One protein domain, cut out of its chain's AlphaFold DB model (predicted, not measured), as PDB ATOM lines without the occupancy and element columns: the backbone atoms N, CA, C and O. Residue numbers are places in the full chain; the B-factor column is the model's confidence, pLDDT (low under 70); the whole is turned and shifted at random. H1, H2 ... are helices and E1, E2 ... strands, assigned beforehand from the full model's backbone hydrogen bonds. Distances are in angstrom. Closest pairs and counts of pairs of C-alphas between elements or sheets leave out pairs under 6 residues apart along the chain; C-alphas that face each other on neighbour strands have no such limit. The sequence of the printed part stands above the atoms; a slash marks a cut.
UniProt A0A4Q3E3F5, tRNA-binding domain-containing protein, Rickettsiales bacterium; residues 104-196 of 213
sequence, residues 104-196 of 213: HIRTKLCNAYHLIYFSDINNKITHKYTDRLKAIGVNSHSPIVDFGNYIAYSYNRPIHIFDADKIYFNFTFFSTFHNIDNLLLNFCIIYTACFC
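What this domain is: This is residues 104 to 196 of the 213 residues of the protein "tRNA-binding domain-containing protein" of Rickettsiales bacterium (UniProt A0A4Q3E3F5). With little regular structure, a small parallel sheet, E1 E4 E2, stands between helices H1 and H2 at one end and E3 with loops at the other. In chain order E1, H1, H2, E2, E3, E4 hold 35 of 93 printed residues, class mixed. The whole is loose, radius of gyration of the C-alphas 15.4 A, spans 43 by 29 by 27 A.

Where its parts are: E1 is residues 115 to 118, from C-alpha (4.258, -40.085, -17.231); E4 is 192 to 195, ending at (5.857, -30.538, -17.866); E2 is 160 to 163. H2 is 143 to 155, 18.1 A long, H1 129 to 135, E3 171 to 173.

How they stand to each other: E4 is parallel to E1, N 194 to O 116 2.8 A, and E2, N 193 to O 160 3.0 A. E1, H1 H2, E2 make a split strand-helix-strand unit, E4 between its parallel strands, the crossover right-handed. H2 only grazes the sheet. Its residues 146 to 150 touch H1, closest C-alphas 150 and 129, 6.5 A. Both helices have every O i to N i+4 pair within hydrogen-bond range.

The domain as a whole: Without a cut, the printed part has one long link, E3 to E4, where residues 177 to 187 stand free. Residues 125 to 127 and 176 to 196 have pLDDT under 70.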
ATOM      1  N   HIS A 104      10.853 -46.870 -13.268       84.75
ATOM      2  CA  HIS A 104      11.043 -48.171 -12.640       84.75
ATOM      3  C   HIS A 104      10.019 -48.378 -11.528       84.75
ATOM      4  O   HIS A 104      10.030 -47.696 -10.503       84.75
ATOM      5  N   ILE A 105       9.155 -49.376 -11.684       82.81
ATOM      6  CA  ILE A 105       8.206 -49.779 -10.646       82.81
ATOM      7  C   ILE A 105       8.759 -51.025  -9.951       82.81
ATOM      8  O   ILE A 105       8.785 -52.110 -10.521       82.81
ATOM      9  N   ARG A 106       9.233 -50.866  -8.712       85.50
ATOM     10  CA  ARG A 106       9.841 -51.928  -7.883       85.50
ATOM     11  C   ARG A 106       8.968 -52.333  -6.695       85.50
ATOM     12  O   ARG A 106       9.445 -52.939  -5.741       85.50
ATOM     13  N   THR A 107       7.687 -51.985  -6.724       78.50
ATOM     14  CA  THR A 107       6.715 -52.300  -5.674       78.50
ATOM     15  C   THR A 107       5.448 -52.884  -6.276       78.50
ATOM     16  O   THR A 107       5.054 -52.517  -7.376       78.50
ATOM     17  N   LYS A 108       4.775 -53.756  -5.522       79.38
ATOM     18  CA  LYS A 108       3.447 -54.283  -5.876       79.38
ATOM     19  C   LYS A 108       2.304 -53.319  -5.524       79.38
ATOM     20  O   LYS A 108       1.160 -53.600  -5.847       79.38
ATOM     21  N   LEU A 109       2.597 -52.209  -4.838       79.75
ATOM     22  CA  LEU A 109       1.600 -51.199  -4.453       79.75
ATOM     23  C   LEU A 109       1.242 -50.239  -5.596       79.75
ATOM     24  O   LEU A 109       0.246 -49.527  -5.514       79.75
ATOM     25  N   CYS A 110       2.054 -50.209  -6.651       78.12
ATOM     26  CA  CYS A 110       1.828 -49.404  -7.839       78.12
ATOM     27  C   CYS A 110       1.751 -50.352  -9.033       78.12
ATOM     28  O   CYS A 110       2.749 -50.956  -9.405       78.12
ATOM     29  N   ASN A 111       0.560 -50.511  -9.608       77.50
ATOM     30  CA  ASN A 111       0.374 -51.391 -10.765       77.50
ATOM     31  C   ASN A 111       0.721 -50.696 -12.082       77.50
ATOM     32  O   ASN A 111       1.099 -51.353 -13.045       77.50
ATOM     33  N   ALA A 112       0.553 -49.375 -12.131       78.44
ATOM     34  CA  ALA A 112       0.812 -48.575 -13.311       78.44
ATOM     35  C   ALA A 112       1.177 -47.152 -12.904       78.44
ATOM     36  O   ALA A 112       0.578 -46.576 -11.991       78.44
ATOM     37  N   TYR A 113       2.131 -46.589 -13.631       76.94
ATOM     38  CA  TYR A 113       2.497 -45.193 -13.542       76.94
ATOM     39  C   TYR A 113       2.611 -44.643 -14.952       76.94
ATOM     40  O   TYR A 113       3.317 -45.203 -15.788       76.94
ATOM     41  N   HIS A 114       1.883 -43.565 -15.208       77.56
ATOM     42  CA  HIS A 114       1.879 -42.911 -16.501       77.56
ATOM     43  C   HIS A 114       2.525 -41.555 -16.327       77.56
ATOM     44  O   HIS A 114       2.056 -40.745 -15.525       77.56
ATOM     45  N   LEU A 115       3.598 -41.359 -17.080       77.06
ATOM     46  CA  LEU A 115       4.258 -40.085 -17.231       77.06
ATOM     47  C   LEU A 115       3.914 -39.550 -18.603       77.06
ATOM     48  O   LEU A 115       3.960 -40.269 -19.599       77.06
ATOM     49  N   ILE A 116       3.588 -38.276 -18.620       76.50
ATOM     50  CA  ILE A 116       3.315 -37.553 -19.842       76.50
ATOM     51  C   ILE A 116       4.228 -36.364 -19.832       76.50
ATOM     52  O   ILE A 116       4.256 -35.651 -18.830       76.50
ATOM     53  N   TYR A 117       4.951 -36.183 -20.927       74.50
ATOM     54  CA  TYR A 117       5.870 -35.079 -21.087       74.50
ATOM     55  C   TYR A 117       5.282 -34.006 -21.996       74.50
ATOM     56  O   TYR A 117       4.865 -34.277 -23.127       74.50
ATOM     57  N   PHE A 118       5.254 -32.782 -21.481       75.00
ATOM     58  CA  PHE A 118       4.781 -31.605 -22.195       75.00
ATOM     59  C   PHE A 118       5.865 -30.561 -22.335       75.00
ATOM     60  O   PHE A 118       6.688 -30.375 -21.443       75.00
ATOM     61  N   SER A 119       5.781 -29.813 -23.427       71.75
ATOM     62  CA  SER A 119       6.742 -28.789 -23.765       71.75
ATOM     63  C   SER A 119       6.148 -27.462 -24.147       71.75
ATOM     64  O   SER A 119       4.987 -27.401 -24.536       71.75
ATOM     65  N   ASP A 120       6.964 -26.410 -24.054       74.25
ATOM     66  CA  ASP A 120       6.598 -25.090 -24.565       74.25
ATOM     67  C   ASP A 120       5.337 -24.520 -23.906       74.25
ATOM     68  O   ASP A 120       4.504 -23.868 -24.535       74.25
ATOM     69  N   ILE A 121       5.188 -24.777 -22.604       75.19
ATOM     70  CA  ILE A 121       3.980 -24.416 -21.863       75.19
ATOM     71  C   ILE A 121       4.073 -22.975 -21.395       75.19
ATOM     72  O   ILE A 121       4.963 -22.587 -20.636       75.19
ATOM     73  N   ASN A 122       3.073 -22.189 -21.770       77.00
ATOM     74  CA  ASN A 122       2.893 -20.854 -21.232       77.00
ATOM     75  C   ASN A 122       2.069 -20.893 -19.935       77.00
ATOM     76  O   ASN A 122       0.842 -20.809 -19.958       77.00
ATOM     77  N   ASN A 123       2.745 -20.953 -18.786       77.94
ATOM     78  CA  ASN A 123       2.110 -20.987 -17.460       77.94
ATOM     79  C   ASN A 123       1.577 -19.615 -16.972       77.94
ATOM     80  O   ASN A 123       1.592 -19.321 -15.779       77.94
ATOM     81  N   LYS A 124       1.143 -18.739 -17.885       76.81
ATOM     82  CA  LYS A 124       0.569 -17.415 -17.562       76.81
ATOM     83  C   LYS A 124      -0.891 -17.261 -17.981       76.81
ATOM     84  O   LYS A 124      -1.521 -16.277 -17.614       76.81
ATOM     85  N   ILE A 125      -1.424 -18.194 -18.769       69.88
ATOM     86  CA  ILE A 125      -2.786 -18.099 -19.296       69.88
ATOM     87  C   ILE A 125      -3.755 -18.682 -18.271       69.88
ATOM     88  O   ILE A 125      -3.719 -19.873 -17.978       69.88
ATOM     89  N   THR A 126      -4.638 -17.845 -17.736       65.88
ATOM     90  CA  THR A 126      -5.742 -18.301 -16.887       65.88
ATOM     91  C   THR A 126      -6.888 -18.791 -17.765       65.88
ATOM     92  O   THR A 126      -7.293 -18.119 -18.713       65.88
ATOM     93  N   HIS A 127      -7.426 -19.966 -17.452       69.62
ATOM     94  CA  HIS A 127      -8.477 -20.614 -18.233       69.62
ATOM     95  C   HIS A 127      -9.813 -20.642 -17.481       69.62
ATOM     96  O   HIS A 127      -9.888 -20.445 -16.271       69.62
ATOM     97  N   LYS A 128     -10.886 -20.990 -18.203       74.44
ATOM     98  CA  LYS A 128     -12.263 -21.067 -17.680       74.44
ATOM     99  C   LYS A 128     -12.459 -22.056 -16.519       74.44
ATOM    100  O   LYS A 128     -13.495 -22.025 -15.861       74.44
ATOM    101  N   TYR A 129     -11.509 -22.958 -16.260       80.25
ATOM    102  CA  TYR A 129     -11.618 -23.901 -15.145       80.25
ATOM    103  C   TYR A 129     -11.416 -23.250 -13.771       80.25
ATOM    104  O   TYR A 129     -11.882 -23.803 -12.777       80.25
ATOM    105  N   THR A 130     -10.785 -22.077 -13.686       81.19
ATOM    106  CA  THR A 130     -10.524 -21.415 -12.401       81.19
ATOM    107  C   THR A 130     -11.817 -21.034 -11.678       81.19
ATOM    108  O   THR A 130     -11.923 -21.220 -10.468       81.19
ATOM    109  N   ASP A 131     -12.840 -20.583 -12.405       80.88
ATOM    110  CA  ASP A 131     -14.136 -20.245 -11.802       80.88
ATOM    111  C   ASP A 131     -14.873 -21.493 -11.302       80.88
ATOM    112  O   ASP A 131     -15.481 -21.476 -10.233       80.88
ATOM    113  N   ARG A 132     -14.722 -22.620 -12.008       85.62
ATOM    114  CA  ARG A 132     -15.256 -23.924 -11.579       85.62
ATOM    115  C   ARG A 132     -14.584 -24.422 -10.298       85.62
ATOM    116  O   ARG A 132     -15.260 -24.939  -9.415       85.62
ATOM    117  N   LEU A 133     -13.269 -24.241 -10.176       89.38
ATOM    118  CA  LEU A 133     -12.524 -24.574  -8.958       89.38
ATOM    119  C   LEU A 133     -12.951 -23.698  -7.776       89.38
ATOM    120  O   LEU A 133     -13.204 -24.211  -6.686       89.38
ATOM    121  N   LYS A 134     -13.125 -22.392  -8.001       86.44
ATOM    122  CA  LYS A 134     -13.641 -21.477  -6.974       86.44
ATOM    123  C   LYS A 134     -15.034 -21.886  -6.492       86.44
ATOM    124  O   LYS A 134     -15.284 -21.838  -5.290       86.44
ATOM    125  N   ALA A 135     -15.912 -22.335  -7.394       84.75
ATOM    126  CA  ALA A 135     -17.268 -22.774  -7.051       84.75
ATOM    127  C   ALA A 135     -17.290 -23.964  -6.070       84.75
ATOM    128  O   ALA A 135     -18.184 -24.054  -5.231       84.75
ATOM    129  N   ILE A 136     -16.279 -24.838  -6.115       88.25
ATOM    130  CA  ILE A 136     -16.117 -25.959  -5.172       88.25
ATOM    131  C   ILE A 136     -15.225 -25.617  -3.964       88.25
ATOM    132  O   ILE A 136     -14.890 -26.493  -3.169       88.25
ATOM    133  N   GLY A 137     -14.849 -24.344  -3.799       87.12
ATOM    134  CA  GLY A 137     -14.049 -23.860  -2.672       87.12
ATOM    135  C   GLY A 137     -12.541 -24.083  -2.808       87.12
ATOM    136  O   GLY A 137     -11.822 -23.963  -1.815       87.12
ATOM    137  N   VAL A 138     -12.047 -24.394  -4.007       89.69
ATOM    138  CA  VAL A 138     -10.613 -24.539  -4.284       89.69
ATOM    139  C   VAL A 138     -10.050 -23.187  -4.707       89.69
ATOM    140  O   VAL A 138     -10.489 -22.590  -5.691       89.69
ATOM    141  N   ASN A 139      -9.065 -22.698  -3.956       86.88
ATOM    142  CA  ASN A 139      -8.367 -21.466  -4.303       86.88
ATOM    143  C   ASN A 139      -7.432 -21.702  -5.492       86.88
ATOM    144  O   ASN A 139      -6.717 -22.702  -5.542       86.88
ATOM    145  N   SER A 140      -7.426 -20.746  -6.418       86.62
ATOM    146  CA  SER A 140      -6.488 -20.715  -7.538       86.62
ATOM    147  C   SER A 140      -5.063 -20.482  -7.040       86.62
ATOM    148  O   SER A 140      -4.859 -19.701  -6.104       86.62
ATOM    149  N   HIS A 141      -4.084 -21.136  -7.663       86.56
ATOM    150  CA  HIS A 141      -2.671 -20.953  -7.333       86.56
ATOM    151  C   HIS A 141      -1.817 -20.585  -8.548       86.56
ATOM    152  O   HIS A 141      -1.243 -19.500  -8.600       86.56
ATOM    153  N   SER A 142      -1.729 -21.475  -9.531       86.00
ATOM    154  CA  SER A 142      -1.084 -21.208 -10.820       86.00
ATOM    155  C   SER A 142      -1.824 -21.976 -11.910       86.00
ATOM    156  O   SER A 142      -2.408 -23.014 -11.593       86.00
ATOM    157  N   PRO A 143      -1.807 -21.531 -13.180       85.12
ATOM    158  CA  PRO A 143      -2.567 -22.189 -14.240       85.12
ATOM    159  C   PRO A 143      -2.329 -23.697 -14.337       85.12
ATOM    160  O   PRO A 143      -3.288 -24.452 -14.492       85.12
ATOM    161  N   ILE A 144      -1.079 -24.140 -14.185       84.12
ATOM    162  CA  ILE A 144      -0.709 -25.557 -14.239       84.12
ATOM    163  C   ILE A 144      -1.195 -26.354 -13.018       84.12
ATOM    164  O   ILE A 144      -1.728 -27.452 -13.168       84.12
ATOM    165  N   VAL A 145      -1.092 -25.790 -11.810       85.75
ATOM    166  CA  VAL A 145      -1.605 -26.428 -10.583       85.75
ATOM    167  C   VAL A 145      -3.129 -26.502 -10.623       85.75
ATOM    168  O   VAL A 145      -3.719 -27.534 -10.301       85.75
ATOM    169  N   ASP A 146      -3.769 -25.433 -11.083       88.38
ATOM    170  CA  ASP A 146      -5.212 -25.367 -11.258       88.38
ATOM    171  C   ASP A 146      -5.686 -26.374 -12.312       88.38
ATOM    172  O   ASP A 146      -6.716 -27.009 -12.117       88.38
ATOM    173  N   PHE A 147      -4.924 -26.600 -13.386       87.00
ATOM    174  CA  PHE A 147      -5.224 -27.661 -14.348       87.00
ATOM    175  C   PHE A 147      -5.214 -29.046 -13.685       87.00
ATOM    176  O   PHE A 147      -6.179 -29.801 -13.827       87.00
ATOM    177  N   GLY A 148      -4.172 -29.364 -12.911       87.56
ATOM    178  CA  GLY A 148      -4.092 -30.624 -12.163       87.56
ATOM    179  C   GLY A 148      -5.276 -30.806 -11.208       87.56
ATOM    180  O   GLY A 148      -5.940 -31.845 -11.227       87.56
ATOM    181  N   ASN A 149      -5.610 -29.761 -10.445       90.38
ATOM    182  CA  ASN A 149      -6.781 -29.744  -9.564       90.38
ATOM    183  C   ASN A 149      -8.084 -29.935 -10.345       90.38
ATOM    184  O   ASN A 149      -8.951 -30.705  -9.938       90.38
ATOM    185  N   TYR A 150      -8.231 -29.258 -11.480       90.75
ATOM    186  CA  TYR A 150      -9.424 -29.355 -12.306       90.75
ATOM    187  C   TYR A 150      -9.650 -30.784 -12.799       90.75
ATOM    188  O   TYR A 150     -10.770 -31.286 -12.698       90.75
ATOM    189  N   ILE A 151      -8.603 -31.468 -13.267       89.00
ATOM    190  CA  ILE A 151      -8.692 -32.880 -13.660       89.00
ATOM    191  C   ILE A 151      -9.008 -33.771 -12.453       89.00
ATOM    192  O   ILE A 151      -9.893 -34.629 -12.551       89.00
ATOM    193  N   ALA A 152      -8.365 -33.526 -11.307       90.00
ATOM    194  CA  ALA A 152      -8.602 -34.271 -10.076       90.00
ATOM    195  C   ALA A 152     -10.072 -34.236  -9.653       90.00
ATOM    196  O   ALA A 152     -10.683 -35.293  -9.496       90.00
ATOM    197  N   TYR A 153     -10.670 -33.048  -9.561       92.00
ATOM    198  CA  TYR A 153     -12.077 -32.893  -9.181       92.00
ATOM    199  C   TYR A 153     -13.053 -33.272 -10.297       92.00
ATOM    200  O   TYR A 153     -14.163 -33.721 -10.018       92.00
ATOM    201  N   SER A 154     -12.668 -33.137 -11.566       90.38
ATOM    202  CA  SER A 154     -13.549 -33.519 -12.676       90.38
ATOM    203  C   SER A 154     -13.691 -35.034 -12.786       90.38
ATOM    204  O   SER A 154     -14.805 -35.530 -12.933       90.38
ATOM    205  N   TYR A 155     -12.589 -35.779 -12.680       89.31
ATOM    206  CA  TYR A 155     -12.555 -37.210 -13.008       89.31
ATOM    207  C   TYR A 155     -12.206 -38.130 -11.843       89.31
ATOM    208  O   TYR A 155     -12.107 -39.339 -12.048       89.31
ATOM    209  N   ASN A 156     -12.014 -37.589 -10.639       90.75
ATOM    210  CA  ASN A 156     -11.469 -38.334  -9.506       90.75
ATOM    211  C   ASN A 156     -10.114 -38.984  -9.848       90.75
ATOM    212  O   ASN A 156      -9.858 -40.162  -9.591       90.75
ATOM    213  N   ARG A 157      -9.259 -38.209 -10.520       85.94
ATOM    214  CA  ARG A 157      -7.917 -38.613 -10.948       85.94
ATOM    215  C   ARG A 157      -6.923 -37.565 -10.477       85.94
ATOM    216  O   ARG A 157      -6.671 -36.617 -11.214       85.94
ATOM    217  N   PRO A 158      -6.419 -37.678  -9.242       86.81
ATOM    218  CA  PRO A 158      -5.375 -36.791  -8.763       86.81
ATOM    219  C   PRO A 158      -4.183 -36.813  -9.718       86.81
ATOM    220  O   PRO A 158      -3.782 -37.875 -10.185       86.81
ATOM    221  N   ILE A 159      -3.641 -35.636 -10.011       83.50
ATOM    222  CA  ILE A 159      -2.451 -35.488 -10.839       83.50
ATOM    223  C   ILE A 159      -1.483 -34.614 -10.074       83.50
ATOM    224  O   ILE A 159      -1.864 -33.582  -9.524       83.50
ATOM    225  N   HIS A 160      -0.224 -35.021 -10.066       83.62
ATOM    226  CA  HIS A 160       0.855 -34.137  -9.667       83.62
ATOM    227  C   HIS A 160       1.647 -33.676 -10.900       83.62
ATOM    228  O   HIS A 160       1.595 -34.315 -11.957       83.62
ATOM    229  N   ILE A 161       2.312 -32.528 -10.787       82.50
ATOM    230  CA  ILE A 161       3.030 -31.916 -11.898       82.50
ATOM    231  C   ILE A 161       4.441 -31.556 -11.472       82.50
ATOM    232  O   ILE A 161       4.629 -30.793 -10.528       82.50
ATOM    233  N   PHE A 162       5.411 -32.110 -12.196       82.12
ATOM    234  CA  PHE A 162       6.825 -31.832 -11.996       82.12
ATOM    235  C   PHE A 162       7.350 -30.842 -13.031       82.12
ATOM    236  O   PHE A 162       6.943 -30.862 -14.193       82.12
ATOM    237  N   ASP A 163       8.294 -30.024 -12.576       82.19
ATOM    238  CA  ASP A 163       9.165 -29.204 -13.408       82.19
ATOM    239  C   ASP A 163      10.259 -30.105 -13.990       82.19
ATOM    240  O   ASP A 163      11.111 -30.603 -13.245       82.19
ATOM    241  N   ALA A 164      10.200 -30.364 -15.299       79.94
ATOM    242  CA  ALA A 164      11.101 -31.329 -15.926       79.94
ATOM    243  C   ALA A 164      12.575 -30.901 -15.865       79.94
ATOM    244  O   ALA A 164      13.442 -31.763 -15.746       79.94
ATOM    245  N   ASP A 165      12.858 -29.595 -15.834       80.00
ATOM    246  CA  ASP A 165      14.231 -29.072 -15.766       80.00
ATOM    247  C   ASP A 165      14.894 -29.356 -14.410       80.00
ATOM    248  O   ASP A 165      16.110 -29.242 -14.253       80.00
ATOM    249  N   LYS A 166      14.096 -29.736 -13.406       81.00
ATOM    250  CA  LYS A 166      14.567 -30.107 -12.066       81.00
ATOM    251  C   LYS A 166      14.645 -31.615 -11.852       81.00
ATOM    252  O   LYS A 166      14.937 -32.051 -10.737       81.00
ATOM    253  N   ILE A 167      14.382 -32.415 -12.883       79.69
ATOM    254  CA  ILE A 167      14.479 -33.872 -12.815       79.69
ATOM    255  C   ILE A 167      15.840 -34.294 -13.355       79.69
ATOM    256  O   ILE A 167      16.083 -34.295 -14.555       79.69
ATOM    257  N   TYR A 168      16.720 -34.691 -12.442       73.44
ATOM    258  CA  TYR A 168      18.078 -35.137 -12.769       73.44
ATOM    259  C   TYR A 168      18.231 -36.668 -12.771       73.44
ATOM    260  O   TYR A 168      19.318 -37.177 -13.031       73.44
ATOM    261  N   PHE A 169      17.166 -37.406 -12.438       75.56
ATOM    262  CA  PHE A 169      17.200 -38.853 -12.212       75.56
ATOM    263  C   PHE A 169      15.932 -39.545 -12.727       75.56
ATOM    264  O   PHE A 169      14.889 -38.915 -12.891       75.56
ATOM    265  N   ASN A 170      16.012 -40.867 -12.895       81.69
ATOM    266  CA  ASN A 170      14.870 -41.717 -13.233       81.69
ATOM    267  C   ASN A 170      13.869 -41.823 -12.075       81.69
ATOM    268  O   ASN A 170      14.240 -41.841 -10.895       81.69
ATOM    269  N   PHE A 171      12.592 -41.995 -12.409       81.25
ATOM    270  CA  PHE A 171      11.550 -42.230 -11.416       81.25
ATOM    271  C   PHE A 171      11.596 -43.680 -10.941       81.25
ATOM    272  O   PHE A 171      11.413 -44.603 -11.730       81.25
ATOM    273  N   THR A 172      11.802 -43.900  -9.640       81.19
ATOM    274  CA  THR A 172      11.750 -45.244  -9.042       81.19
ATOM    275  C   THR A 172      10.698 -45.308  -7.943       81.19
ATOM    276  O   THR A 172      10.795 -44.610  -6.938       81.19
ATOM    277  N   PHE A 173       9.716 -46.193  -8.103       78.75
ATOM    278  CA  PHE A 173       8.667 -46.450  -7.115       78.75
ATOM    279  C   PHE A 173       9.012 -47.691  -6.300       78.75
ATOM    280  O   PHE A 173       9.114 -48.790  -6.843       78.75
ATOM    281  N   PHE A 174       9.165 -47.535  -4.989       76.44
ATOM    282  CA  PHE A 174       9.468 -48.619  -4.055       76.44
ATOM    283  C   PHE A 174       8.694 -48.418  -2.748       76.44
ATOM    284  O   PHE A 174       8.240 -47.319  -2.443       76.44
ATOM    285  N   SER A 175       8.499 -49.488  -1.981       72.06
ATOM    286  CA  SER A 175       7.910 -49.411  -0.640       72.06
ATOM    287  C   SER A 175       8.987 -49.074   0.392       72.06
ATOM    288  O   SER A 175      10.000 -49.771   0.448       72.06
ATOM    289  N   THR A 176       8.770 -48.062   1.230       68.38
ATOM    290  CA  THR A 176       9.652 -47.752   2.363       68.38
ATOM    291  C   THR A 176       9.220 -48.536   3.606       68.38
ATOM    292  O   THR A 176       8.079 -48.453   4.049       68.38
ATOM    293  N   PHE A 177      10.147 -49.306   4.178       48.91
ATOM    294  CA  PHE A 177       9.974 -50.030   5.441       48.91
ATOM    295  C   PHE A 177      11.179 -49.750   6.358       48.91
ATOM    296  O   PHE A 177      11.925 -50.669   6.649       48.91
ATOM    297  N   HIS A 178      11.449 -48.483   6.709       39.97
ATOM    298  CA  HIS A 178      12.162 -48.031   7.928       39.97
ATOM    299  C   HIS A 178      12.696 -46.596   7.808       39.97
ATOM    300  O   HIS A 178      12.931 -46.113   6.705       39.97
ATOM    301  N   ASN A 179      12.847 -45.954   8.979       41.97
ATOM    302  CA  ASN A 179      13.388 -44.618   9.248       41.97
ATOM    303  C   ASN A 179      14.327 -44.080   8.163       41.97
ATOM    304  O   ASN A 179      15.485 -44.483   8.070       41.97
ATOM    305  N   ILE A 180      13.828 -43.098   7.419       47.31
ATOM    306  CA  ILE A 180      14.662 -42.117   6.739       47.31
ATOM    307  C   ILE A 180      14.435 -40.816   7.506       47.31
ATOM    308  O   ILE A 180      13.391 -40.176   7.368       47.31
ATOM    309  N   ASP A 181      15.386 -40.466   8.372       43.34
ATOM    310  CA  ASP A 181      15.447 -39.144   8.984       43.34
ATOM    311  C   ASP A 181      15.706 -38.134   7.851       43.34
ATOM    312  O   ASP A 181      16.790 -38.112   7.272       43.34
ATOM    313  N   ASN A 182      14.686 -37.332   7.528       40.19
ATOM    314  CA  ASN A 182      14.532 -36.434   6.366       40.19
ATOM    315  C   ASN A 182      13.894 -37.065   5.114       40.19
ATOM    316  O   ASN A 182      14.573 -37.515   4.200       40.19
ATOM    317  N   LEU A 183      12.570 -36.952   4.995       36.97
ATOM    318  CA  LEU A 183      11.941 -35.855   4.246       36.97
ATOM    319  C   LEU A 183      10.435 -35.843   4.549       36.97
ATOM    320  O   LEU A 183       9.768 -36.874   4.557       36.97
ATOM    321  N   LEU A 184       9.913 -34.656   4.843       31.25
ATOM    322  CA  LEU A 184       8.491 -34.414   5.051       31.25
ATOM    323  C   LEU A 184       7.661 -34.851   3.830       31.25
ATOM    324  O   LEU A 184       8.060 -34.627   2.691       31.25
ATOM    325  N   LEU A 185       6.463 -35.359   4.149       26.91
ATOM    326  CA  LEU A 185       5.323 -35.741   3.299       26.91
ATOM    327  C   LEU A 185       5.350 -37.155   2.692       26.91
ATOM    328  O   LEU A 185       5.577 -37.373   1.506       26.91
ATOM    329  N   ASN A 186       4.919 -38.107   3.525       26.14
ATOM    330  CA  ASN A 186       4.210 -39.306   3.082       26.14
ATOM    331  C   ASN A 186       2.919 -38.910   2.345       26.14
ATOM    332  O   ASN A 186       1.901 -38.678   2.992       26.14
ATOM    333  N   PHE A 187       2.936 -38.894   1.014       23.89
ATOM    334  CA  PHE A 187       1.733 -39.107   0.210       23.89
ATOM    335  C   PHE A 187       2.074 -39.946  -1.021       23.89
ATOM    336  O   PHE A 187       2.772 -39.514  -1.932       23.89
ATOM    337  N   CYS A 188       1.547 -41.169  -1.036       25.61
ATOM    338  CA  CYS A 188       1.422 -41.987  -2.231       25.61
ATOM    339  C   CYS A 188       0.145 -41.530  -2.948       25.61
ATOM    340  O   CYS A 188      -0.950 -41.766  -2.438       25.61
ATOM    341  N   ILE A 189       0.267 -40.836  -4.084       28.83
ATOM    342  CA  ILE A 189      -0.860 -40.539  -4.976       28.83
ATOM    343  C   ILE A 189      -0.430 -40.797  -6.425       28.83
ATOM    344  O   ILE A 189       0.616 -40.352  -6.887       28.83
ATOM    345  N   ILE A 190      -1.265 -41.594  -7.089       38.28
ATOM    346  CA  ILE A 190      -1.101 -42.222  -8.399       38.28
ATOM    347  C   ILE A 190      -1.521 -41.238  -9.505       38.28
ATOM    348  O   ILE A 190      -2.572 -40.616  -9.387       38.28
ATOM    349  N   TYR A 191      -0.721 -41.218 -10.584       36.47
ATOM    350  CA  TYR A 191      -0.728 -40.392 -11.810       36.47
ATOM    351  C   TYR A 191      -0.034 -39.026 -11.701       36.47
ATOM    352  O   TYR A 191      -0.374 -38.173 -10.884       36.47
ATOM    353  N   THR A 192       0.980 -38.811 -12.544       42.00
ATOM    354  CA  THR A 192       1.778 -37.579 -12.547       42.00
ATOM    355  C   THR A 192       2.144 -37.195 -13.975       42.00
ATOM    356  O   THR A 192       2.788 -37.961 -14.681       42.00
ATOM    357  N   ALA A 193       1.724 -36.010 -14.411       34.75
ATOM    358  CA  ALA A 193       2.100 -35.446 -15.704       34.75
ATOM    359  C   ALA A 193       3.291 -34.505 -15.481       34.75
ATOM    360  O   ALA A 193       3.215 -33.609 -14.652       34.75
ATOM    361  N   CYS A 194       4.409 -34.712 -16.168       34.62
ATOM    362  CA  CYS A 194       5.613 -33.896 -16.038       34.62
ATOM    363  C   CYS A 194       5.688 -32.892 -17.196       34.62
ATOM    364  O   CYS A 194       5.469 -33.229 -18.352       34.62
ATOM    365  N   PHE A 195       5.978 -31.633 -16.906       30.88
ATOM    366  CA  PHE A 195       5.857 -30.538 -17.866       30.88
ATOM    367  C   PHE A 195       7.195 -29.765 -17.904       30.88
ATOM    368  O   PHE A 195       7.543 -29.154 -16.902       30.88
ATOM    369  N   CYS A 196       7.948 -29.811 -19.018       31.47
ATOM    370  CA  CYS A 196       8.903 -28.776 -19.483       31.47
ATOM    371  C   CYS A 196       9.590 -29.174 -20.818       31.47
ATOM    372  O   CYS A 196      10.266 -30.184 -20.850       31.47
TER     373      CYS A 196